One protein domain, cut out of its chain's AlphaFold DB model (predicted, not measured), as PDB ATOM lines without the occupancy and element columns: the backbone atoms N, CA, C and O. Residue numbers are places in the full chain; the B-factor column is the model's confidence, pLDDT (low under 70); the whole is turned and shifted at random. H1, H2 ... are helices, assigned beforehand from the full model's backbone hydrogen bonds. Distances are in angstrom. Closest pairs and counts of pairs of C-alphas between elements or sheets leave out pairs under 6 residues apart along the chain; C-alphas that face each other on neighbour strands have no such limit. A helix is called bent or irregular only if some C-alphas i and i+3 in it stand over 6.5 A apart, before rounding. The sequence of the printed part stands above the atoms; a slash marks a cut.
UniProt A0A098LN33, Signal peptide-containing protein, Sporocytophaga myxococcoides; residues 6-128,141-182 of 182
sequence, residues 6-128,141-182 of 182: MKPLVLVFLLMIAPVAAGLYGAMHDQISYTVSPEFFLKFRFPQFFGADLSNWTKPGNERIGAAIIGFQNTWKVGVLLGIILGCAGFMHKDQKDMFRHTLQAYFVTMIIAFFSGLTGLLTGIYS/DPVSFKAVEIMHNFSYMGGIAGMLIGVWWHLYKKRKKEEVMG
ATOM      1  N   MET A   6       1.004 -24.555  18.236       88.81
ATOM      2  CA  MET A   6       0.652 -25.143  19.531       88.81
ATOM      3  C   MET A   6      -0.677 -24.631  20.097       88.81
ATOM      4  O   MET A   6      -1.235 -25.257  20.992       88.81
ATOM      5  N   LYS A   7      -1.225 -23.514  19.593       91.75
ATOM      6  CA  LYS A   7      -2.483 -22.956  20.125       91.75
ATOM      7  C   LYS A   7      -3.691 -23.883  19.948       91.75
ATOM      8  O   LYS A   7      -4.440 -24.022  20.912       91.75
ATOM      9  N   PRO A   8      -3.883 -24.560  18.798       94.94
ATOM     10  CA  PRO A   8      -4.942 -25.559  18.673       94.94
ATOM     11  C   PRO A   8      -4.788 -26.708  19.675       94.94
ATOM     12  O   PRO A   8      -5.772 -27.132  20.269       94.94
ATOM     13  N   LEU A   9      -3.558 -27.163  19.939       94.94
ATOM     14  CA  LEU A   9      -3.302 -28.196  20.947       94.94
ATOM     15  C   LEU A   9      -3.647 -27.706  22.362       94.94
ATOM     16  O   LEU A   9      -4.290 -28.420  23.130       94.94
ATOM     17  N   VAL A  10      -3.275 -26.464  22.687       95.94
ATOM     18  CA  VAL A  10      -3.651 -25.811  23.950       95.94
ATOM     19  C   VAL A  10      -5.169 -25.685  24.074       95.94
ATOM     20  O   VAL A  10      -5.698 -25.946  25.150       95.94
ATOM     21  N   LEU A  11      -5.878 -25.341  22.994       96.75
ATOM     22  CA  LEU A  11      -7.342 -25.312  22.988       96.75
ATOM     23  C   LEU A  11      -7.916 -26.688  23.325       96.75
ATOM     24  O   LEU A  11      -8.726 -26.782  24.239       96.75
ATOM     25  N   VAL A  12      -7.486 -27.745  22.629       97.12
ATOM     26  CA  VAL A  12      -7.962 -29.117  22.886       97.12
ATOM     27  C   VAL A  12      -7.735 -29.503  24.347       97.12
ATOM     28  O   VAL A  12      -8.630 -30.044  24.992       97.12
ATOM     29  N   PHE A  13      -6.575 -29.158  24.905       97.19
ATOM     30  CA  PHE A  13      -6.286 -29.410  26.312       97.19
ATOM     31  C   PHE A  13      -7.207 -28.628  27.264       97.19
ATOM     32  O   PHE A  13      -7.751 -29.200  28.208       97.19
ATOM     33  N   LEU A  14      -7.457 -27.344  26.993       97.75
ATOM     34  CA  LEU A  14      -8.397 -26.520  27.766       97.75
ATOM     35  C   LEU A  14      -9.841 -27.042  27.674       97.75
ATOM     36  O   LEU A  14     -10.545 -27.052  28.683       97.75
ATOM     37  N   LEU A  15     -10.254 -27.544  26.505       97.75
ATOM     38  CA  LEU A  15     -11.564 -28.166  26.284       97.75
ATOM     39  C   LEU A  15     -11.753 -29.471  27.064       97.75
ATOM     40  O   LEU A  15     -12.887 -29.821  27.372       97.75
ATOM     41  N   MET A  16     -10.674 -30.175  27.412       97.88
ATOM     42  CA  MET A  16     -10.741 -31.335  28.310       97.88
ATOM     43  C   MET A  16     -10.781 -30.918  29.785       97.88
ATOM     44  O   MET A  16     -11.478 -31.541  30.582       97.88
ATOM     45  N   ILE A  17     -10.067 -29.851  30.157       98.19
ATOM     46  CA  ILE A  17     -10.032 -29.359  31.542       98.19
ATOM     47  C   ILE A  17     -11.374 -28.752  31.955       98.19
ATOM     48  O   ILE A  17     -11.836 -29.005  33.067       98.19
ATOM     49  N   ALA A  18     -11.999 -27.947  31.094       98.19
ATOM     50  CA  ALA A  18     -13.178 -27.170  31.474       98.19
ATOM     51  C   ALA A  18     -14.376 -28.030  31.942       98.19
ATOM     52  O   ALA A  18     -14.927 -27.724  33.001       98.19
ATOM     53  N   PRO A  19     -14.758 -29.130  31.258       98.44
ATOM     54  CA  PRO A  19     -15.830 -30.018  31.711       98.44
ATOM     55  C   PRO A  19     -15.510 -30.702  33.038       98.44
ATOM     56  O   PRO A  19     -16.390 -30.813  33.887       98.44
ATOM     57  N   VAL A  20     -14.256 -31.122  33.238       98.38
ATOM     58  CA  VAL A  20     -13.813 -31.758  34.488       98.38
ATOM     59  C   VAL A  20     -13.871 -30.757  35.638       98.38
ATOM     60  O   VAL A  20     -14.439 -31.060  36.682       98.38
ATOM     61  N   ALA A  21     -13.348 -29.544  35.440       98.06
ATOM     62  CA  ALA A  21     -13.378 -28.488  36.448       98.06
ATOM     63  C   ALA A  21     -14.819 -28.091  36.810       98.06
ATOM     64  O   ALA A  21     -15.158 -28.017  37.990       98.06
ATOM     65  N   ALA A  22     -15.685 -27.908  35.809       98.31
ATOM     66  CA  ALA A  22     -17.096 -27.605  36.029       98.31
ATOM     67  C   ALA A  22     -17.826 -28.759  36.731       98.31
ATOM     68  O   ALA A  22     -18.617 -28.520  37.641       98.31
ATOM     69  N   GLY A  23     -17.545 -30.006  36.346       98.50
ATOM     70  CA  GLY A  23     -18.087 -31.199  36.990       98.50
ATOM     71  C   GLY A  23     -17.700 -31.283  38.468       98.50
ATOM     72  O   GLY A  23     -18.561 -31.460  39.327       98.50
ATOM     73  N   LEU A  24     -16.417 -31.085  38.788       98.44
ATOM     74  CA  LEU A  24     -15.933 -31.048  40.173       98.44
ATOM     75  C   LEU A  24     -16.568 -29.901  40.967       98.44
ATOM     76  O   LEU A  24     -16.991 -30.109  42.103       98.44
ATOM     77  N   TYR A  25     -16.700 -28.720  40.355       98.38
ATOM     78  CA  TYR A  25     -17.442 -27.605  40.940       98.38
ATOM     79  C   TYR A  25     -18.881 -28.009  41.284       98.38
ATOM     80  O   TYR A  25     -19.308 -27.798  42.415       98.38
ATOM     81  N   GLY A  26     -19.605 -28.635  40.351       98.44
ATOM     82  CA  GLY A  26     -20.980 -29.090  40.574       98.44
ATOM     83  C   GLY A  26     -21.075 -30.116  41.697       98.44
ATOM     84  O   GLY A  26     -21.916 -29.982  42.581       98.44
ATOM     85  N   ALA A  27     -20.167 -31.093  41.724       98.56
ATOM     86  CA  ALA A  27     -20.106 -32.095  42.783       98.56
ATOM     87  C   ALA A  27     -19.901 -31.468  44.173       98.56
ATOM     88  O   ALA A  27     -20.575 -31.852  45.129       98.56
ATOM     89  N   MET A  28     -18.991 -30.489  44.283       98.31
ATOM     90  CA  MET A  28     -18.720 -29.761  45.529       98.31
ATOM     91  C   MET A  28     -19.883 -28.846  45.926       98.31
ATOM     92  O   MET A  28     -20.284 -28.828  47.089       98.31
ATOM     93  N   HIS A  29     -20.437 -28.107  44.967       98.25
ATOM     94  CA  HIS A  29     -21.589 -27.230  45.160       98.25
ATOM     95  C   HIS A  29     -22.798 -28.017  45.680       98.25
ATOM     96  O   HIS A  29     -23.484 -27.584  46.612       98.25
ATOM     97  N   ASP A  30     -23.007 -29.227  45.160       98.19
ATOM     98  CA  ASP A  30     -24.112 -30.072  45.587       98.19
ATOM     99  C   ASP A  30     -23.921 -30.665  46.987       98.19
ATOM    100  O   ASP A  30     -24.912 -30.940  47.654       98.19
ATOM    101  N   GLN A  31     -22.697 -30.732  47.526       98.25
ATOM    102  CA  GLN A  31     -22.509 -31.058  48.950       98.25
ATOM    103  C   GLN A  31     -23.046 -29.969  49.883       98.25
ATOM    104  O   GLN A  31     -23.559 -30.282  50.964       98.25
ATOM    105  N   ILE A  32     -22.941 -28.702  49.473       98.00
ATOM    106  CA  ILE A  32     -23.498 -27.573  50.228       98.00
ATOM    107  C   ILE A  32     -25.017 -27.643  50.158       98.00
ATOM    108  O   ILE A  32     -25.673 -27.711  51.195       98.00
ATOM    109  N   SER A  33     -25.574 -27.709  48.948       97.88
ATOM    110  CA  SER A  33     -27.030 -27.744  48.783       97.88
ATOM    111  C   SER A  33     -27.679 -28.990  49.403       97.88
ATOM    112  O   SER A  33     -28.746 -28.869  49.997       97.88
ATOM    113  N   TYR A  34     -27.014 -30.156  49.392       97.88
ATOM    114  CA  TYR A  34     -27.486 -31.354  50.102       97.88
ATOM    115  C   TYR A  34     -27.554 -31.130  51.612       97.88
ATOM    116  O   TYR A  34     -28.458 -31.618  52.279       97.88
ATOM    117  N   THR A  35     -26.597 -30.383  52.163       97.56
ATOM    118  CA  THR A  35     -26.580 -30.061  53.594       97.56
ATOM    119  C   THR A  35     -27.708 -29.099  53.968       97.56
ATOM    120  O   THR A  35     -28.235 -29.199  55.069       97.56
ATOM    121  N   VAL A  36     -28.103 -28.207  53.054       97.19
ATOM    122  CA  VAL A  36     -29.239 -27.294  53.251       97.19
ATOM    123  C   VAL A  36     -30.575 -28.028  53.116       97.19
ATOM    124  O   VAL A  36     -31.431 -27.896  53.980       97.19
ATOM    125  N   SER A  37     -30.768 -28.805  52.047       96.75
ATOM    126  CA  SER A  37     -32.004 -29.556  51.820       96.75
ATOM    127  C   SER A  37     -31.705 -30.945  51.255       96.75
ATOM    128  O   SER A  37     -31.610 -31.120  50.035       96.75
ATOM    129  N   PRO A  38     -31.618 -31.975  52.115       96.31
ATOM    130  CA  PRO A  38     -31.579 -33.362  51.660       96.31
ATOM    131  C   PRO A  38     -32.828 -33.727  50.846       96.31
ATOM    132  O   PRO A  38     -32.744 -34.477  49.875       96.31
ATOM    133  N   GLU A  39     -33.989 -33.153  51.190       95.31
ATOM    134  CA  GLU A  39     -35.255 -33.395  50.487       95.31
ATOM    135  C   GLU A  39     -35.211 -32.970  49.017       95.31
ATOM    136  O   GLU A  39     -35.785 -33.664  48.174       95.31
ATOM    137  N   PHE A  40     -34.479 -31.898  48.689       95.69
ATOM    138  CA  PHE A  40     -34.251 -31.487  47.301       95.69
ATOM    139  C   PHE A  40     -33.650 -32.623  46.469       95.69
ATOM    140  O   PHE A  40     -34.041 -32.862  45.325       95.69
ATOM    141  N   PHE A  41     -32.733 -33.389  47.051       96.62
ATOM    142  CA  PHE A  41     -32.125 -34.517  46.364       96.62
ATOM    143  C   PHE A  41     -33.003 -35.758  46.429       96.62
ATOM    144  O   PHE A  41     -33.366 -36.296  45.386       96.62
ATOM    145  N   LEU A  42     -33.394 -36.183  47.627       94.75
ATOM    146  CA  LEU A  42     -34.074 -37.461  47.835       94.75
ATOM    147  C   LEU A  42     -35.462 -37.516  47.184       94.75
ATOM    148  O   LEU A  42     -35.833 -38.551  46.632       94.75
ATOM    149  N   LYS A  43     -36.219 -36.412  47.225       92.81
ATOM    150  CA  LYS A  43     -37.608 -36.367  46.736       92.81
ATOM    151  C   LYS A  43     -37.733 -35.810  45.320       92.81
ATOM    152  O   LYS A  43     -38.714 -36.108  44.649       92.81
ATOM    153  N   PHE A  44     -36.758 -35.026  44.851       92.75
ATOM    154  CA  PHE A  44     -36.835 -34.368  43.544       92.75
ATOM    155  C   PHE A  44     -35.731 -34.804  42.571       92.75
ATOM    156  O   PHE A  44     -36.049 -35.331  41.505       92.75
ATOM    157  N   ARG A  45     -34.441 -34.646  42.901       94.62
ATOM    158  CA  ARG A  45     -33.359 -34.936  41.933       94.62
ATOM    159  C   ARG A  45     -33.090 -36.427  41.739       94.62
ATOM    160  O   ARG A  45     -32.944 -36.873  40.608       94.62
ATOM    161  N   PHE A  46     -33.025 -37.223  42.798       96.00
ATOM    162  CA  PHE A  46     -32.656 -38.637  42.689       96.00
ATOM    163  C   PHE A  46     -33.633 -39.438  41.818       96.00
ATOM    164  O   PHE A  46     -33.149 -40.170  40.952       96.00
ATOM    165  N   PRO A  47     -34.968 -39.274  41.944       94.56
ATOM    166  CA  PRO A  47     -35.906 -39.932  41.037       94.56
ATOM    167  C   PRO A  47     -35.670 -39.587  39.559       94.56
ATOM    168  O   PRO A  47     -35.791 -40.461  38.706       94.56
ATOM    169  N   GLN A  48     -35.276 -38.343  39.253       93.38
ATOM    170  CA  GLN A  48     -35.000 -37.884  37.882       93.38
ATOM    171  C   GLN A  48     -33.726 -38.501  37.292       93.38
ATOM    172  O   GLN A  48     -33.663 -38.734  36.087       93.38
ATOM    173  N   PHE A  49     -32.705 -38.727  38.122       95.06
ATOM    174  CA  PHE A  49     -31.374 -39.137  37.666       95.06
ATOM    175  C   PHE A  49     -31.122 -40.641  37.752       95.06
ATOM    176  O   PHE A  49     -30.441 -41.189  36.890       95.06
ATOM    177  N   PHE A  50     -31.648 -41.310  38.779       94.38
ATOM    178  CA  PHE A  50     -31.342 -42.718  39.045       94.38
ATOM    179  C   PHE A  50     -32.478 -43.672  38.671       94.38
ATOM    180  O   PHE A  50     -32.214 -44.849  38.445       94.38
ATOM    181  N   GLY A  51     -33.724 -43.192  38.571       91.06
ATOM    182  CA  GLY A  51     -34.863 -44.000  38.130       91.06
ATOM    183  C   GLY A  51     -34.975 -45.332  38.881       91.06
ATOM    184  O   GLY A  51     -35.210 -45.352  40.086       91.06
ATOM    185  N   ALA A  52     -34.773 -46.447  38.170       88.19
ATOM    186  CA  ALA A  52     -34.844 -47.800  38.730       88.19
ATOM    187  C   ALA A  52     -33.814 -48.074  39.847       88.19
ATOM    188  O   ALA A  52     -34.090 -48.864  40.749       88.19
ATOM    189  N   ASP A  53     -32.669 -47.386  39.837       90.38
ATOM    190  CA  ASP A  53     -31.601 -47.553  40.832       90.38
ATOM    191  C   ASP A  53     -31.770 -46.657  42.068       90.38
ATOM    192  O   ASP A  53     -30.904 -46.642  42.946       90.38
ATOM    193  N   LEU A  54     -32.879 -45.912  42.177       91.75
ATOM    194  CA  LEU A  54     -33.133 -44.961  43.266       91.75
ATOM    195  C   LEU A  54     -32.893 -45.569  44.656       91.75
ATOM    196  O   LEU A  54     -32.247 -44.947  45.497       91.75
ATOM    197  N   SER A  55     -33.346 -46.806  44.870       92.06
ATOM    198  CA  SER A  55     -33.219 -47.518  46.149       92.06
ATOM    199  C   SER A  55     -31.770 -47.752  46.589       92.06
ATOM    200  O   SER A  55     -31.517 -47.940  47.776       92.06
ATOM    201  N   ASN A  56     -30.803 -47.746  45.667       92.81
ATOM    202  CA  ASN A  56     -29.383 -47.849  45.999       92.81
ATOM    203  C   ASN A  56     -28.804 -46.510  46.459       92.81
ATOM    204  O   ASN A  56     -27.928 -46.493  47.326       92.81
ATOM    205  N   TRP A  57     -29.297 -45.406  45.904       93.31
ATOM    206  CA  TRP A  57     -28.790 -44.059  46.169       93.31
ATOM    207  C   TRP A  57     -29.438 -43.390  47.382       93.31
ATOM    208  O   TRP A  57     -28.844 -42.480  47.951       93.31
ATOM    209  N   THR A  58     -30.597 -43.877  47.832       91.62
ATOM    210  CA  THR A  58     -31.254 -43.452  49.083       91.62
ATOM    211  C   THR A  58     -30.799 -44.243  50.317       91.62
ATOM    212  O   THR A  58     -31.338 -44.057  51.404       91.62
ATOM    213  N   LYS A  59     -29.827 -45.156  50.176       91.88
ATOM    214  CA  LYS A  59     -29.247 -45.876  51.318       91.88
ATOM    215  C   LYS A  59     -28.381 -44.932  52.160       91.88
ATOM    216  O   LYS A  59     -27.613 -44.158  51.577       91.88
ATOM    217  N   PRO A  60     -28.396 -45.063  53.502       88.62
ATOM    218  CA  PRO A  60     -27.496 -44.313  54.368       88.62
ATOM    219  C   PRO A  60     -26.039 -44.439  53.905       88.62
ATOM    220  O   PRO A  60     -25.536 -45.542  53.700       88.62
ATOM    221  N   GLY A  61     -25.375 -43.298  53.712       87.31
ATOM    222  CA  GLY A  61     -23.992 -43.217  53.229       87.31
ATOM    223  C   GLY A  61     -23.838 -43.008  51.717       87.31
ATOM    224  O   GLY A  61     -22.855 -42.393  51.304       87.31
ATOM    225  N   ASN A  62     -24.815 -43.407  50.895       94.50
ATOM    226  CA  ASN A  62     -24.736 -43.249  49.434       94.50
ATOM    227  C   ASN A  62     -25.282 -41.908  48.938       94.50
ATOM    228  O   ASN A  62     -24.911 -41.449  47.859       94.50
ATOM    229  N   GLU A  63     -26.132 -41.254  49.724       95.50
ATOM    230  CA  GLU A  63     -26.881 -40.070  49.298       95.50
ATOM    231  C   GLU A  63     -25.948 -38.908  48.921       95.50
ATOM    232  O   GLU A  63     -26.084 -38.293  47.868       95.50
ATOM    233  N   ARG A  64     -24.910 -38.646  49.722       96.38
ATOM    234  CA  ARG A  64     -23.945 -37.576  49.416       96.38
ATOM    235  C   ARG A  64     -23.156 -37.842  48.137       96.38
ATOM    236  O   ARG A  64     -22.864 -36.906  47.394       96.38
ATOM    237  N   ILE A  65     -22.851 -39.109  47.858       97.06
ATOM    238  CA  ILE A  65     -22.200 -39.525  46.611       97.06
ATOM    239  C   ILE A  65     -23.173 -39.339  45.441       97.06
ATOM    240  O   ILE A  65     -22.789 -38.784  44.414       97.06
ATOM    241  N   GLY A  66     -24.441 -39.718  45.617       97.44
ATOM    242  CA  GLY A  66     -25.496 -39.485  44.632       97.44
ATOM    243  C   GLY A  66     -25.650 -38.002  44.291       97.44
ATOM    244  O   GLY A  66     -25.648 -37.634  43.117       97.44
ATOM    245  N   ALA A  67     -25.678 -37.130  45.303       98.06
ATOM    246  CA  ALA A  67     -25.702 -35.680  45.118       98.06
ATOM    247  C   ALA A  67     -24.458 -35.174  44.363       98.06
ATOM    248  O   ALA A  67     -24.593 -34.395  43.424       98.06
ATOM    249  N   ALA A  68     -23.259 -35.670  44.694       98.19
ATOM    250  CA  ALA A  68     -22.030 -35.315  43.977       98.19
ATOM    251  C   ALA A  68     -22.072 -35.719  42.492       98.19
ATOM    252  O   ALA A  68     -21.665 -34.941  41.629       98.19
ATOM    253  N   ILE A  69     -22.578 -36.919  42.188       97.81
ATOM    254  CA  ILE A  69     -22.719 -37.421  40.814       97.81
ATOM    255  C   ILE A  69     -23.702 -36.558  40.028       97.81
ATOM    256  O   ILE A  69     -23.393 -36.155  38.906       97.81
ATOM    257  N   ILE A  70     -24.856 -36.239  40.616       97.50
ATOM    258  CA  ILE A  70     -25.853 -35.360  39.995       97.50
ATOM    259  C   ILE A  70     -25.248 -33.980  39.737       97.50
ATOM    260  O   ILE A  70     -25.370 -33.464  38.623       97.50
ATOM    261  N   GLY A  71     -24.551 -33.405  40.717       98.00
ATOM    262  CA  GLY A  71     -23.860 -32.127  40.569       98.00
ATOM    263  C   GLY A  71     -22.885 -32.151  39.401       98.00
ATOM    264  O   GLY A  71     -22.991 -31.325  38.494       98.00
ATOM    265  N   PHE A  72     -22.015 -33.164  39.352       98.50
ATOM    266  CA  PHE A  72     -21.080 -33.361  38.246       98.50
ATOM    267  C   PHE A  72     -21.798 -33.460  36.897       98.50
ATOM    268  O   PHE A  72     -21.423 -32.771  35.949       98.50
ATOM    269  N   GLN A  73     -22.844 -34.290  36.804       96.50
ATOM    270  CA  GLN A  73     -23.597 -34.546  35.573       96.50
ATOM    271  C   GLN A  73     -24.352 -33.321  35.043       96.50
ATOM    272  O   GLN A  73     -24.513 -33.184  33.826       96.50
ATOM    273  N   ASN A  74     -24.792 -32.425  35.925       94.69
ATOM    274  CA  ASN A  74     -25.438 -31.180  35.519       94.69
ATOM    275  C   ASN A  74     -24.431 -30.161  34.986       94.69
ATOM    276  O   ASN A  74     -24.698 -29.491  33.988       94.69
ATOM    277  N   THR A  75     -23.261 -30.051  35.614       97.00
ATOM    278  CA  THR A  75     -22.336 -28.950  35.325       97.00
ATOM    279  C   THR A  75     -21.272 -29.284  34.285       97.00
ATOM    280  O   THR A  75     -20.815 -28.369  33.602       97.00
ATOM    281  N   TRP A  76     -20.894 -30.553  34.075       97.44
ATOM    282  CA  TRP A  76     -19.841 -30.887  33.097       97.44
ATOM    283  C   TRP A  76     -20.208 -30.464  31.664       97.44
ATOM    284  O   TRP A  76     -19.360 -29.929  30.951       97.44
ATOM    285  N   LYS A  77     -21.481 -30.616  31.256       94.88
ATOM    286  CA  LYS A  77     -21.979 -30.172  29.937       94.88
ATOM    287  C   LYS A  77     -21.886 -28.655  29.785       94.88
ATOM    288  O   LYS A  77     -21.501 -28.160  28.729       94.88
ATOM    289  N   VAL A  78     -22.183 -27.918  30.854       95.19
ATOM    290  CA  VAL A  78     -22.004 -26.460  30.894       95.19
ATOM    291  C   VAL A  78     -20.520 -26.105  30.795       95.19
ATOM    292  O   VAL A  78     -20.156 -25.188  30.064       95.19
ATOM    293  N   GLY A  79     -19.648 -26.881  31.442       97.00
ATOM    294  CA  GLY A  79     -18.197 -26.757  31.321       97.00
ATOM    295  C   GLY A  79     -17.677 -26.932  29.895       97.00
ATOM    296  O   GLY A  79     -16.754 -26.221  29.515       97.00
ATOM    297  N   VAL A  80     -18.290 -27.797  29.074       97.25
ATOM    298  CA  VAL A  80     -17.968 -27.894  27.635       97.25
ATOM    299  C   VAL A  80     -18.271 -26.571  26.931       97.25
ATOM    300  O   VAL A  80     -17.406 -26.030  26.243       97.25
ATOM    301  N   LEU A  81     -19.471 -26.018  27.135       96.94
ATOM    302  CA  LEU A  81     -19.889 -24.760  26.508       96.94
ATOM    303  C   LEU A  81     -18.991 -23.584  26.929       96.94
ATOM    304  O   LEU A  81     -18.474 -22.862  26.075       96.94
ATOM    305  N   LEU A  82     -18.756 -23.425  28.235       96.19
ATOM    306  CA  LEU A  82     -17.835 -22.419  28.778       96.19
ATOM    307  C   LEU A  82     -16.405 -22.634  28.271       96.19
ATOM    308  O   LEU A  82     -15.699 -21.675  27.954       96.19
ATOM    309  N   GLY A  83     -16.002 -23.901  28.169       97.44
ATOM    310  CA  GLY A  83     -14.731 -24.348  27.628       97.44
ATOM    311  C   GLY A  83     -14.494 -23.818  26.223       97.44
ATOM    312  O   GLY A  83     -13.460 -23.198  25.974       97.44
ATOM    313  N   ILE A  84     -15.480 -24.003  25.343       98.25
ATOM    314  CA  ILE A  84     -15.468 -23.516  23.960       98.25
ATOM    315  C   ILE A  84     -15.382 -21.993  23.931       98.25
ATOM    316  O   ILE A  84     -14.487 -21.452  23.289       98.25
ATOM    317  N   ILE A  85     -16.263 -21.290  24.643       98.31
ATOM    318  CA  ILE A  85     -16.343 -19.824  24.562       98.31
ATOM    319  C   ILE A  85     -15.050 -19.167  25.065       98.31
ATOM    320  O   ILE A  85     -14.438 -18.369  24.351       98.31
ATOM    321  N   LEU A  86     -14.597 -19.524  26.268       98.12
ATOM    322  CA  LEU A  86     -13.402 -18.922  26.868       98.12
ATOM    323  C   LEU A  86     -12.110 -19.443  26.224       98.12
ATOM    324  O   LEU A  86     -11.168 -18.676  26.036       98.12
ATOM    325  N   GLY A  87     -12.075 -20.714  25.814       97.44
ATOM    326  CA  GLY A  87     -10.955 -21.281  25.062       97.44
ATOM    327  C   GLY A  87     -10.756 -20.584  23.716       97.44
ATOM    328  O   GLY A  87      -9.633 -20.204  23.378       97.44
ATOM    329  N   CYS A  88     -11.844 -20.332  22.983       97.44
ATOM    330  CA  CYS A  88     -11.813 -19.565  21.737       97.44
ATOM    331  C   CYS A  88     -11.409 -18.102  21.973       97.44
ATOM    332  O   CYS A  88     -10.561 -17.583  21.245       97.44
ATOM    333  N   ALA A  89     -11.923 -17.449  23.023       97.00
ATOM    334  CA  ALA A  89     -11.464 -16.111  23.420       97.00
ATOM    335  C   ALA A  89      -9.949 -16.079  23.722       97.00
ATOM    336  O   ALA A  89      -9.272 -15.078  23.475       97.00
ATOM    337  N   GLY A  90      -9.379 -17.201  24.167       96.00
ATOM    338  CA  GLY A  90      -7.944 -17.401  24.351       96.00
ATOM    339  C   GLY A  90      -7.078 -17.135  23.115       96.00
ATOM    340  O   GLY A  90      -5.945 -16.673  23.273       96.00
ATOM    341  N   PHE A  91      -7.592 -17.331  21.894       95.62
ATOM    342  CA  PHE A  91      -6.831 -17.084  20.657       95.62
ATOM    343  C   PHE A  91      -6.460 -15.614  20.439       95.62
ATOM    344  O   PHE A  91      -5.551 -15.329  19.659       95.62
ATOM    345  N   MET A  92      -7.107 -14.689  21.156       94.19
ATOM    346  CA  MET A  92      -6.754 -13.267  21.152       94.19
ATOM    347  C   MET A  92      -5.316 -13.007  21.631       94.19
ATOM    348  O   MET A  92      -4.736 -11.970  21.301       94.19
ATOM    349  N   HIS A  93      -4.732 -13.936  22.395       93.00
ATOM    350  CA  HIS A  93      -3.364 -13.830  22.893       93.00
ATOM    351  C   HIS A  93      -2.352 -14.269  21.836       93.00
ATOM    352  O   HIS A  93      -2.516 -15.302  21.185       93.00
ATOM    353  N   LYS A  94      -1.258 -13.511  21.679       88.25
ATOM    354  CA  LYS A  94      -0.194 -13.823  20.703       88.25
ATOM    355  C   LYS A  94       0.545 -15.121  21.043       88.25
ATOM    356  O   LYS A  94       0.802 -15.913  20.140       88.25
ATOM    357  N   ASP A  95       0.790 -15.384  22.325       89.94
ATOM    358  CA  ASP A  95       1.556 -16.535  22.808       89.94
ATOM    359  C   ASP A  95       0.666 -17.641  23.391       89.94
ATOM    360  O   ASP A  95      -0.284 -17.380  24.127       89.94
ATOM    361  N   GLN A  96       1.032 -18.902  23.142       92.56
ATOM    362  CA  GLN A  96       0.353 -20.087  23.693       92.56
ATOM    363  C   GLN A  96       0.333 -20.126  25.235       92.56
ATOM    364  O   GLN A  96      -0.647 -20.563  25.835       92.56
ATOM    365  N   LYS A  97       1.399 -19.635  25.887       92.94
ATOM    366  CA  LYS A  97       1.506 -19.601  27.354       92.94
ATOM    367  C   LYS A  97       0.487 -18.636  27.959       92.94
ATOM    368  O   LYS A  97      -0.140 -18.963  28.963       92.94
ATOM    369  N   ASP A  98       0.294 -17.485  27.318       94.00
ATOM    370  CA  ASP A  98      -0.675 -16.481  27.757       94.00
ATOM    371  C   ASP A  98      -2.104 -16.930  27.474       94.00
ATOM    372  O   ASP A  98      -2.963 -16.778  28.339       94.00
ATOM    373  N   MET A  99      -2.343 -17.561  26.316       95.62
ATOM    374  CA  MET A  99      -3.617 -18.220  26.020       95.62
ATOM    375  C   MET A  99      -3.989 -19.205  27.130       95.62
ATOM    376  O   MET A  99      -5.061 -19.077  27.719       95.62
ATOM    377  N   PHE A 100      -3.100 -20.143  27.464       96.81
ATOM    378  CA  PHE A 100      -3.349 -21.131  28.514       96.81
ATOM    379  C   PHE A 100      -3.594 -20.476  29.879       96.81
ATOM    380  O   PHE A 100      -4.627 -20.706  30.509       96.81
ATOM    381  N   ARG A 101      -2.673 -19.605  30.316       96.81
ATOM    382  CA  ARG A 101      -2.737 -18.952  31.630       96.81
ATOM    383  C   ARG A 101      -4.004 -18.119  31.795       96.81
ATOM    384  O   ARG A 101      -4.662 -18.220  32.828       96.81
ATOM    385  N   HIS A 102      -4.333 -17.278  30.820       97.44
ATOM    386  CA  HIS A 102      -5.477 -16.377  30.936       97.44
ATOM    387  C   HIS A 102      -6.810 -17.099  30.757       97.44
ATOM    388  O   HIS A 102      -7.762 -16.725  31.438       97.44
ATOM    389  N   THR A 103      -6.861 -18.173  29.961       98.12
ATOM    390  CA  THR A 103      -8.067 -19.012  29.885       98.12
ATOM    391  C   THR A 103      -8.314 -19.743  31.205       98.12
ATOM    392  O   THR A 103      -9.431 -19.717  31.712       98.12
ATOM    393  N   LEU A 104      -7.277 -20.322  31.830       98.00
ATOM    394  CA  LEU A 104      -7.422 -20.939  33.156       98.00
ATOM    395  C   LEU A 104      -7.873 -19.932  34.222       98.00
ATOM    396  O   LEU A 104      -8.724 -20.250  35.050       98.00
ATOM    397  N   GLN A 105      -7.337 -18.708  34.189       97.81
ATOM    398  CA  GLN A 105      -7.808 -17.631  35.064       97.81
ATOM    399  C   GLN A 105      -9.283 -17.304  34.808       97.81
ATOM    400  O   GLN A 105     -10.025 -17.133  35.769       97.81
ATOM    401  N   ALA A 106      -9.717 -17.251  33.547       98.00
ATOM    402  CA  ALA A 106     -11.110 -16.998  33.197       98.00
ATOM    403  C   ALA A 106     -12.044 -18.123  33.678       98.00
ATOM    404  O   ALA A 106     -13.096 -17.822  34.243       98.00
ATOM    405  N   TYR A 107     -11.652 -19.399  33.547       98.12
ATOM    406  CA  TYR A 107     -12.397 -20.519  34.144       98.12
ATOM    407  C   TYR A 107     -12.513 -20.364  35.660       98.12
ATOM    408  O   TYR A 107     -13.609 -20.472  36.206       98.12
ATOM    409  N   PHE A 108     -11.403 -20.064  36.338       97.81
ATOM    410  CA  PHE A 108     -11.395 -19.899  37.788       97.81
ATOM    411  C   PHE A 108     -12.286 -18.738  38.243       97.81
ATOM    412  O   PHE A 108     -13.142 -18.925  39.103       97.81
ATOM    413  N   VAL A 109     -12.158 -17.566  37.617       97.25
ATOM    414  CA  VAL A 109     -13.013 -16.399  37.891       97.25
ATOM    415  C   VAL A 109     -14.487 -16.728  37.651       97.25
ATOM    416  O   VAL A 109     -15.324 -16.381  38.480       97.25
ATOM    417  N   THR A 110     -14.805 -17.454  36.575       98.12
ATOM    418  CA  THR A 110     -16.181 -17.879  36.279       98.12
ATOM    419  C   THR A 110     -16.750 -18.765  37.385       98.12
ATOM    420  O   THR A 110     -17.854 -18.508  37.859       98.12
ATOM    421  N   MET A 111     -15.989 -19.765  37.845       98.12
ATOM    422  CA  MET A 111     -16.411 -20.650  38.941       98.12
ATOM    423  C   MET A 111     -16.590 -19.894  40.261       98.12
ATOM    424  O   MET A 111     -17.546 -20.156  40.986       98.12
ATOM    425  N   ILE A 112     -15.708 -18.936  40.566       98.12
ATOM    426  CA  ILE A 112     -15.813 -18.102  41.769       98.12
ATOM    427  C   ILE A 112     -17.075 -17.237  41.728       98.12
ATOM    428  O   ILE A 112     -17.815 -17.190  42.709       98.12
ATOM    429  N   ILE A 113     -17.361 -16.594  40.596       98.44
ATOM    430  CA  ILE A 113     -18.570 -15.774  40.448       98.44
ATOM    431  C   ILE A 113     -19.820 -16.654  40.551       98.44
ATOM    432  O   ILE A 113     -20.708 -16.330  41.330       98.44
ATOM    433  N   ALA A 114     -19.856 -17.798  39.861       98.38
ATOM    434  CA  ALA A 114     -20.952 -18.761  39.974       98.38
ATOM    435  C   ALA A 114     -21.175 -19.224  41.423       98.38
ATOM    436  O   ALA A 114     -22.308 -19.252  41.900       98.38
ATOM    437  N   PHE A 115     -20.098 -19.536  42.151       98.38
ATOM    438  CA  PHE A 115     -20.156 -19.924  43.559       98.38
ATOM    439  C   PHE A 115     -20.783 -18.842  44.439       98.38
ATOM    440  O   PHE A 115     -21.738 -19.116  45.166       98.38
ATOM    441  N   PHE A 116     -20.271 -17.611  44.366       98.44
ATOM    442  CA  PHE A 116     -20.771 -16.527  45.207       98.44
ATOM    443  C   PHE A 116     -22.177 -16.083  44.807       98.44
ATOM    444  O   PHE A 116     -22.969 -15.780  45.692       98.44
ATOM    445  N   SER A 117     -22.529 -16.116  43.518       98.50
ATOM    446  CA  SER A 117     -23.917 -15.929  43.081       98.50
ATOM    447  C   SER A 117     -24.828 -17.019  43.639       98.50
ATOM    448  O   SER A 117     -25.897 -16.711  44.153       98.50
ATOM    449  N   GLY A 118     -24.404 -18.285  43.623       98.06
ATOM    450  CA  GLY A 118     -25.149 -19.366  44.272       98.06
ATOM    451  C   GLY A 118     -25.358 -19.105  45.766       98.06
ATOM    452  O   GLY A 118     -26.478 -19.210  46.256       98.06
ATOM    453  N   LEU A 119     -24.310 -18.676  46.479       97.81
ATOM    454  CA  LEU A 119     -24.405 -18.331  47.899       97.81
ATOM    455  C   LEU A 119     -25.357 -17.152  48.152       97.81
ATOM    456  O   LEU A 119     -26.125 -17.195  49.111       97.81
ATOM    457  N   THR A 120     -25.358 -16.119  47.301       97.31
ATOM    458  CA  THR A 120     -26.335 -15.030  47.433       97.31
ATOM    459  C   THR A 120     -27.753 -15.513  47.150       97.31
ATOM    460  O   THR A 120     -28.652 -15.162  47.907       97.31
ATOM    461  N   GLY A 121     -27.949 -16.379  46.153       96.44
ATOM    462  CA  GLY A 121     -29.238 -17.023  45.882       96.44
ATOM    463  C   GLY A 121     -29.735 -17.867  47.055       96.44
ATOM    464  O   GLY A 121     -30.910 -17.789  47.407       96.44
ATOM    465  N   LEU A 122     -28.837 -18.605  47.716       95.56
ATOM    466  CA  LEU A 122     -29.150 -19.366  48.924       95.56
ATOM    467  C   LEU A 122     -29.643 -18.447  50.048       95.56
ATOM    468  O   LEU A 122     -30.701 -18.694  50.623       95.56
ATOM    469  N   LEU A 123     -28.906 -17.368  50.333       94.75
ATOM    470  CA  LEU A 123     -29.297 -16.387  51.348       94.75
ATOM    471  C   LEU A 123     -30.645 -15.750  50.998       94.75
ATOM    472  O   LEU A 123     -31.546 -15.718  51.834       94.75
ATOM    473  N   THR A 124     -30.818 -15.302  49.752       92.38
ATOM    474  CA  THR A 124     -32.089 -14.751  49.274       92.38
ATOM    475  C   THR A 124     -33.228 -15.744  49.464       92.38
ATOM    476  O   THR A 124     -34.281 -15.340  49.942       92.38
ATOM    477  N   GLY A 125     -33.031 -17.023  49.145       91.69
ATOM    478  CA  GLY A 125     -34.052 -18.053  49.304       91.69
ATOM    479  C   GLY A 125     -34.427 -18.341  50.758       91.69
ATOM    480  O   GLY A 125     -35.606 -18.511  51.047       91.69
ATOM    481  N   ILE A 126     -33.460 -18.322  51.681       90.81
ATOM    482  CA  ILE A 126     -33.721 -18.487  53.122       90.81
ATOM    483  C   ILE A 126     -34.534 -17.305  53.672       90.81
ATOM    484  O   ILE A 126     -35.449 -17.501  54.469       90.81
ATOM    485  N   TYR A 127     -34.217 -16.075  53.252       88.31
ATOM    486  CA  TYR A 127     -34.887 -14.867  53.752       88.31
ATOM    487  C   TYR A 127     -36.189 -14.522  53.018       88.31
ATOM    488  O   TYR A 127     -37.033 -13.814  53.567       88.31
ATOM    489  N   SER A 128     -36.377 -15.006  51.791       80.19
ATOM    490  CA  SER A 128     -37.583 -14.746  51.001       80.19
ATOM    491  C   SER A 128     -38.659 -15.774  51.338       80.19
ATOM    492  O   SER A 128     -38.817 -16.779  50.654       80.19
ATOM    493  N   ASP A 141     -39.815 -29.412  54.576       92.19
ATOM    494  CA  ASP A 141     -39.165 -28.102  54.695       92.19
ATOM    495  C   ASP A 141     -39.193 -27.334  53.356       92.19
ATOM    496  O   ASP A 141     -38.218 -27.335  52.588       92.19
ATOM    497  N   PRO A 142     -40.325 -26.666  53.053       91.25
ATOM    498  CA  PRO A 142     -40.493 -25.826  51.870       91.25
ATOM    499  C   PRO A 142     -39.429 -24.748  51.685       91.25
ATOM    500  O   PRO A 142     -39.047 -24.450  50.551       91.25
ATOM    501  N   VAL A 143     -38.976 -24.141  52.786       92.44
ATOM    502  CA  VAL A 143     -38.070 -22.988  52.753       92.44
ATOM    503  C   VAL A 143     -36.694 -23.447  52.301       92.44
ATOM    504  O   VAL A 143     -36.172 -22.921  51.318       92.44
ATOM    505  N   SER A 144     -36.137 -24.479  52.941       94.19
ATOM    506  CA  SER A 144     -34.823 -25.009  52.556       94.19
ATOM    507  C   SER A 144     -34.837 -25.601  51.149       94.19
ATOM    508  O   SER A 144     -33.885 -25.402  50.392       94.19
ATOM    509  N   PHE A 145     -35.925 -26.281  50.761       94.62
ATOM    510  CA  PHE A 145     -36.081 -26.792  49.396       94.62
ATOM    511  C   PHE A 145     -36.026 -25.655  48.369       94.62
ATOM    512  O   PHE A 145     -35.235 -25.704  47.421       94.62
ATOM    513  N   LYS A 146     -36.834 -24.604  48.569       93.00
ATOM    514  CA  LYS A 146     -36.884 -23.476  47.634       93.00
ATOM    515  C   LYS A 146     -35.580 -22.684  47.629       93.00
ATOM    516  O   LYS A 146     -35.155 -22.222  46.572       93.00
ATOM    517  N   ALA A 147     -34.913 -22.566  48.775       94.88
ATOM    518  CA  ALA A 147     -33.621 -21.901  48.870       94.88
ATOM    519  C   ALA A 147     -32.533 -22.610  48.053       94.88
ATOM    520  O   ALA A 147     -31.763 -21.943  47.362       94.88
ATOM    521  N   VAL A 148     -32.511 -23.948  48.060       96.06
ATOM    522  CA  VAL A 148     -31.614 -24.733  47.196       96.06
ATOM    523  C   VAL A 148     -31.942 -24.533  45.715       96.06
ATOM    524  O   VAL A 148     -31.038 -24.301  44.912       96.06
ATOM    525  N   GLU A 149     -33.222 -24.542  45.345       94.31
ATOM    526  CA  GLU A 149     -33.634 -24.283  43.960       94.31
ATOM    527  C   GLU A 149     -33.164 -22.896  43.470       94.31
ATOM    528  O   GLU A 149     -32.594 -22.764  42.383       94.31
ATOM    529  N   ILE A 150     -33.347 -21.855  44.293       95.12
ATOM    530  CA  ILE A 150     -32.905 -20.486  43.987       95.12
ATOM    531  C   ILE A 150     -31.372 -20.406  43.926       95.12
ATOM    532  O   ILE A 150     -30.837 -19.784  43.006       95.12
ATOM    533  N   MET A 151     -30.664 -21.063  44.851       97.31
ATOM    534  CA  MET A 151     -29.199 -21.179  44.849       97.31
ATOM    535  C   MET A 151     -28.678 -21.725  43.515       97.31
ATOM    536  O   MET A 151     -27.772 -21.131  42.924       97.31
ATOM    537  N   HIS A 152     -29.258 -22.817  43.000       96.69
ATOM    538  CA  HIS A 152     -28.855 -23.379  41.705       96.69
ATOM    539  C   HIS A 152     -29.111 -22.402  40.552       96.69
ATOM    540  O   HIS A 152     -28.217 -22.187  39.733       96.69
ATOM    541  N   ASN A 153     -30.277 -21.752  40.509       95.94
ATOM    542  CA  ASN A 153     -30.604 -20.771  39.464       95.94
ATOM    543  C   ASN A 153     -29.642 -19.575  39.461       95.94
ATOM    544  O   ASN A 153     -29.143 -19.169  38.409       95.94
ATOM    545  N   PHE A 154     -29.330 -19.040  40.641       98.00
ATOM    546  CA  PHE A 154     -28.374 -17.945  40.770       98.00
ATOM    547  C   PHE A 154     -26.954 -18.379  40.400       98.00
ATOM    548  O   PHE A 154     -26.232 -17.603  39.780       98.00
ATOM    549  N   SER A 155     -26.556 -19.611  40.724       98.06
ATOM    550  CA  SER A 155     -25.266 -20.156  40.287       98.06
ATOM    551  C   SER A 155     -25.172 -20.232  38.757       98.06
ATOM    552  O   SER A 155     -24.169 -19.794  38.190       98.06
ATOM    553  N   TYR A 156     -26.234 -20.660  38.058       96.69
ATOM    554  CA  TYR A 156     -26.276 -20.620  36.588       96.69
ATOM    555  C   TYR A 156     -26.138 -19.196  36.037       96.69
ATOM    556  O   TYR A 156     -25.339 -18.964  35.124       96.69
ATOM    557  N   MET A 157     -26.863 -18.229  36.608       97.75
ATOM    558  CA  MET A 157     -26.735 -16.815  36.226       97.75
ATOM    559  C   MET A 157     -25.319 -16.284  36.483       97.75
ATOM    560  O   MET A 157     -24.744 -15.606  35.629       97.75
ATOM    561  N   GLY A 158     -24.730 -16.639  37.626       98.06
ATOM    562  CA  GLY A 158     -23.354 -16.307  37.979       98.06
ATOM    563  C   GLY A 158     -22.336 -16.940  37.034       98.06
ATOM    564  O   GLY A 158     -21.363 -16.290  36.666       98.06
ATOM    565  N   GLY A 159     -22.580 -18.161  36.554       97.62
ATOM    566  CA  GLY A 159     -21.763 -18.806  35.526       97.62
ATOM    567  C   GLY A 159     -21.773 -18.035  34.205       97.62
ATOM    568  O   GLY A 159     -20.715 -17.812  33.615       97.62
ATOM    569  N   ILE A 160     -22.941 -17.553  33.768       97.94
ATOM    570  CA  ILE A 160     -23.061 -16.709  32.566       97.94
ATOM    571  C   ILE A 160     -22.342 -15.369  32.773       97.94
ATOM    572  O   ILE A 160     -21.528 -14.970  31.938       97.94
ATOM    573  N   ALA A 161     -22.593 -14.684  33.891       98.25
ATOM    574  CA  ALA A 161     -21.939 -13.413  34.206       98.25
ATOM    575  C   ALA A 161     -20.412 -13.570  34.305       98.25
ATOM    576  O   ALA A 161     -19.655 -12.778  33.742       98.25
ATOM    577  N   GLY A 162     -19.960 -14.634  34.965       98.12
ATOM    578  CA  GLY A 162     -18.555 -14.975  35.117       98.12
ATOM    579  C   GLY A 162     -17.873 -15.263  33.786       98.12
ATOM    580  O   GLY A 162     -16.768 -14.775  33.559       98.12
ATOM    581  N   MET A 163     -18.555 -15.949  32.867       98.00
ATOM    582  CA  MET A 163     -18.072 -16.159  31.503       98.00
ATOM    583  C   MET A 163     -17.885 -14.834  30.758       98.00
ATOM    584  O   MET A 163     -16.838 -14.620  30.147       98.00
ATOM    585  N   LEU A 164     -18.865 -13.926  30.818       98.25
ATOM    586  CA  LEU A 164     -18.765 -12.609  30.175       98.25
ATOM    587  C   LEU A 164     -17.599 -11.793  30.751       98.25
ATOM    588  O   LEU A 164     -16.809 -11.216  30.000       98.25
ATOM    589  N   ILE A 165     -17.434 -11.813  32.076       98.06
ATOM    590  CA  ILE A 165     -16.290 -11.202  32.770       98.06
ATOM    591  C   ILE A 165     -14.976 -11.878  32.359       98.06
ATOM    592  O   ILE A 165     -13.966 -11.200  32.180       98.06
ATOM    593  N   GLY A 166     -14.977 -13.194  32.147       97.62
ATOM    594  CA  GLY A 166     -13.841 -13.951  31.629       97.62
ATOM    595  C   GLY A 166     -13.436 -13.506  30.224       97.62
ATOM    596  O   GLY A 166     -12.259 -13.242  29.979       97.62
ATOM    597  N   VAL A 167     -14.390 -13.334  29.306       97.56
ATOM    598  CA  VAL A 167     -14.116 -12.781  27.965       97.56
ATOM    599  C   VAL A 167     -13.554 -11.360  28.073       97.56
ATOM    600  O   VAL A 167     -12.546 -11.039  27.439       97.56
ATOM    601  N   TRP A 168     -14.142 -10.520  28.925       97.25
ATOM    602  CA  TRP A 168     -13.611  -9.183  29.193       97.25
ATOM    603  C   TRP A 168     -12.181  -9.225  29.761       97.25
ATOM    604  O   TRP A 168     -11.326  -8.440  29.346       97.25
ATOM    605  N   TRP A 169     -11.872 -10.184  30.637       94.69
ATOM    606  CA  TRP A 169     -10.527 -10.396  31.177       94.69
ATOM    607  C   TRP A 169      -9.501 -10.700  30.080       94.69
ATOM    608  O   TRP A 169      -8.391 -10.159  30.114       94.69
ATOM    609  N   HIS A 170      -9.868 -11.502  29.072       94.50
ATOM    610  CA  HIS A 170      -9.020 -11.734  27.897       94.50
ATOM    611  C   HIS A 170      -8.696 -10.427  27.162       94.50
ATOM    612  O   HIS A 170      -7.522 -10.162  26.881       94.50
ATOM    613  N   LEU A 171      -9.708  -9.590  26.911       94.62
ATOM    614  CA  LEU A 171      -9.545  -8.291  26.248       94.62
ATOM    615  C   LEU A 171      -8.640  -7.350  27.054       94.62
ATOM    616  O   LEU A 171      -7.699  -6.770  26.508       94.62
ATOM    617  N   TYR A 172      -8.879  -7.252  28.364       94.19
ATOM    618  CA  TYR A 172      -8.082  -6.429  29.271       94.19
ATOM    619  C   TYR A 172      -6.605  -6.847  29.277       94.19
ATOM    620  O   TYR A 172      -5.710  -6.007  29.149       94.19
ATOM    621  N   LYS A 173      -6.324  -8.155  29.385       93.25
ATOM    622  CA  LYS A 173      -4.947  -8.672  29.413       93.25
ATOM    623  C   LYS A 173      -4.217  -8.490  28.091       93.25
ATOM    624  O   LYS A 173      -3.034  -8.152  28.114       93.25
ATOM    625  N   LYS A 174      -4.914  -8.662  26.964       92.06
ATOM    626  CA  LYS A 174      -4.350  -8.389  25.640       92.06
ATOM    627  C   LYS A 174      -3.901  -6.930  25.533       92.06
ATOM    628  O   LYS A 174      -2.729  -6.685  25.256       92.06
ATOM    629  N   ARG A 175      -4.803  -5.984  25.823       91.38
ATOM    630  CA  ARG A 175      -4.528  -4.542  25.724       91.38
ATOM    631  C   ARG A 175      -3.359  -4.121  26.614       91.38
ATOM    632  O   ARG A 175      -2.434  -3.474  26.143       91.38
ATOM    633  N   LYS A 176      -3.353  -4.565  27.875       88.62
ATOM    634  CA  LYS A 176      -2.264  -4.251  28.812       88.62
ATOM    635  C   LYS A 176      -0.901  -4.750  28.319       88.62
ATOM    636  O   LYS A 176       0.110  -4.107  28.570       88.62
ATOM    637  N   LYS A 177      -0.848  -5.903  27.643       86.69
ATOM    638  CA  LYS A 177       0.407  -6.418  27.076       86.69
ATOM    639  C   LYS A 177       0.869  -5.578  25.882       86.69
ATOM    640  O   LYS A 177       2.064  -5.357  25.744       86.69
ATOM    641  N   GLU A 178      -0.053  -5.121  25.037       86.62
ATOM    642  CA  GLU A 178       0.253  -4.244  23.897       86.62
ATOM    643  C   GLU A 178       0.792  -2.880  24.358       86.62
ATOM    644  O   GLU A 178       1.807  -2.444  23.830       86.62
ATOM    645  N   GLU A 179       0.204  -2.281  25.399       85.25
ATOM    646  CA  GLU A 179       0.672  -1.019  26.005       85.25
ATOM    647  C   GLU A 179       2.088  -1.105  26.606       85.25
ATOM    648  O   GLU A 179       2.784  -0.105  26.667       85.25
ATOM    649  N   VAL A 180       2.528  -2.285  27.061       85.75
ATOM    650  CA  VAL A 180       3.879  -2.485  27.631       85.75
ATOM    651  C   VAL A 180       4.943  -2.717  26.547       85.75
ATOM    652  O   VAL A 180       6.133  -2.589  26.820       85.75
ATOM    653  N   MET A 181       4.536  -3.112  25.336       76.94
ATOM    654  CA  MET A 181       5.450  -3.461  24.238       76.94
ATOM    655  C   MET A 181       5.580  -2.373  23.160       76.94
ATOM    656  O   MET A 181       6.436  -2.525  22.288       76.94
ATOM    657  N   GLY A 182       4.707  -1.363  23.165       69.06
ATOM    658  CA  GLY A 182       4.777  -0.185  22.291       69.06
ATOM    659  C   GLY A 182       5.488   0.964  22.982       69.06
ATOM    660  O   GLY A 182       6.239   1.668  22.276       69.06
TER     661      GLY A 182
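This is residues 6 to 128 and 141 to 182 of the 182 residues of the protein "Signal peptide-containing protein" of Sporocytophaga myxococcoides (UniProt A0A098LN33). This is a long up-and-down bundle of four helical pieces, H1, H3b, H4 and H5, each running against the one before it, with the kinked helix H2 and H3a, the other arm of bent H3, at one end. The printed part has 165 residues with five named helices, H1 to H5 in chain order, and no named strand: all helix. It is only just compact, close to loose, with a radius of gyration of the C-alphas of 18.4 A, and spans 62 by 35 by 19 A.

Start at H5, residues 142 to 181. H4, residues 96 to 127, touches it, opposite ways at a shallow 29 degrees; their closest C-alphas, Gly 125 and Ala 147, are 3.9 A apart. H3, residues 63 to 92, was assigned as one helix by its hydrogen bonds but is bent, with C-alphas 74 and 77 6.6 A apart; its arms H3a, 63 to 74, and H3b, 77 to 92, stand at a steep 45 degrees. H3b and H4 form a helical hairpin, closest at C-alphas Gly 90 and Met 99, 4.7 A. H1, residues 7 to 36, touches H3a, closest at C-alphas Gly 23 and Phe 72, 3.9 A. H2, residues 38 to 57, is irregular, with C-alphas 49 and 52 9.4 A apart; its residues 39 to 40 alone touch H5, closest at C-alphas Phe 40 and Phe 145, 5.5 A. Every O i to N i+4 pair is within hydrogen-bond range in H3a, H4 and H5, against 23 of 26 in H1, 10 of 12 in H3b and 6 of 16 in H2, where 7 of 17 O i to N i+3 pairs are.

Find C-alpha 142 at (-40.493, -25.826, 51.870); H5 runs 58.1 A to C-alpha 181. H1 runs 42.8 A from C-alpha 7 at (-2.483, -22.956, 20.125); H4 measures 46.6 A.

The farthest C-alphas, Ser 55 and Gly 182, are 65.2 A apart. Residues 129 to 140 are not printed; C-alphas 128 and 141 are 13.9 A apart. Only residue 182 is under pLDDT 70.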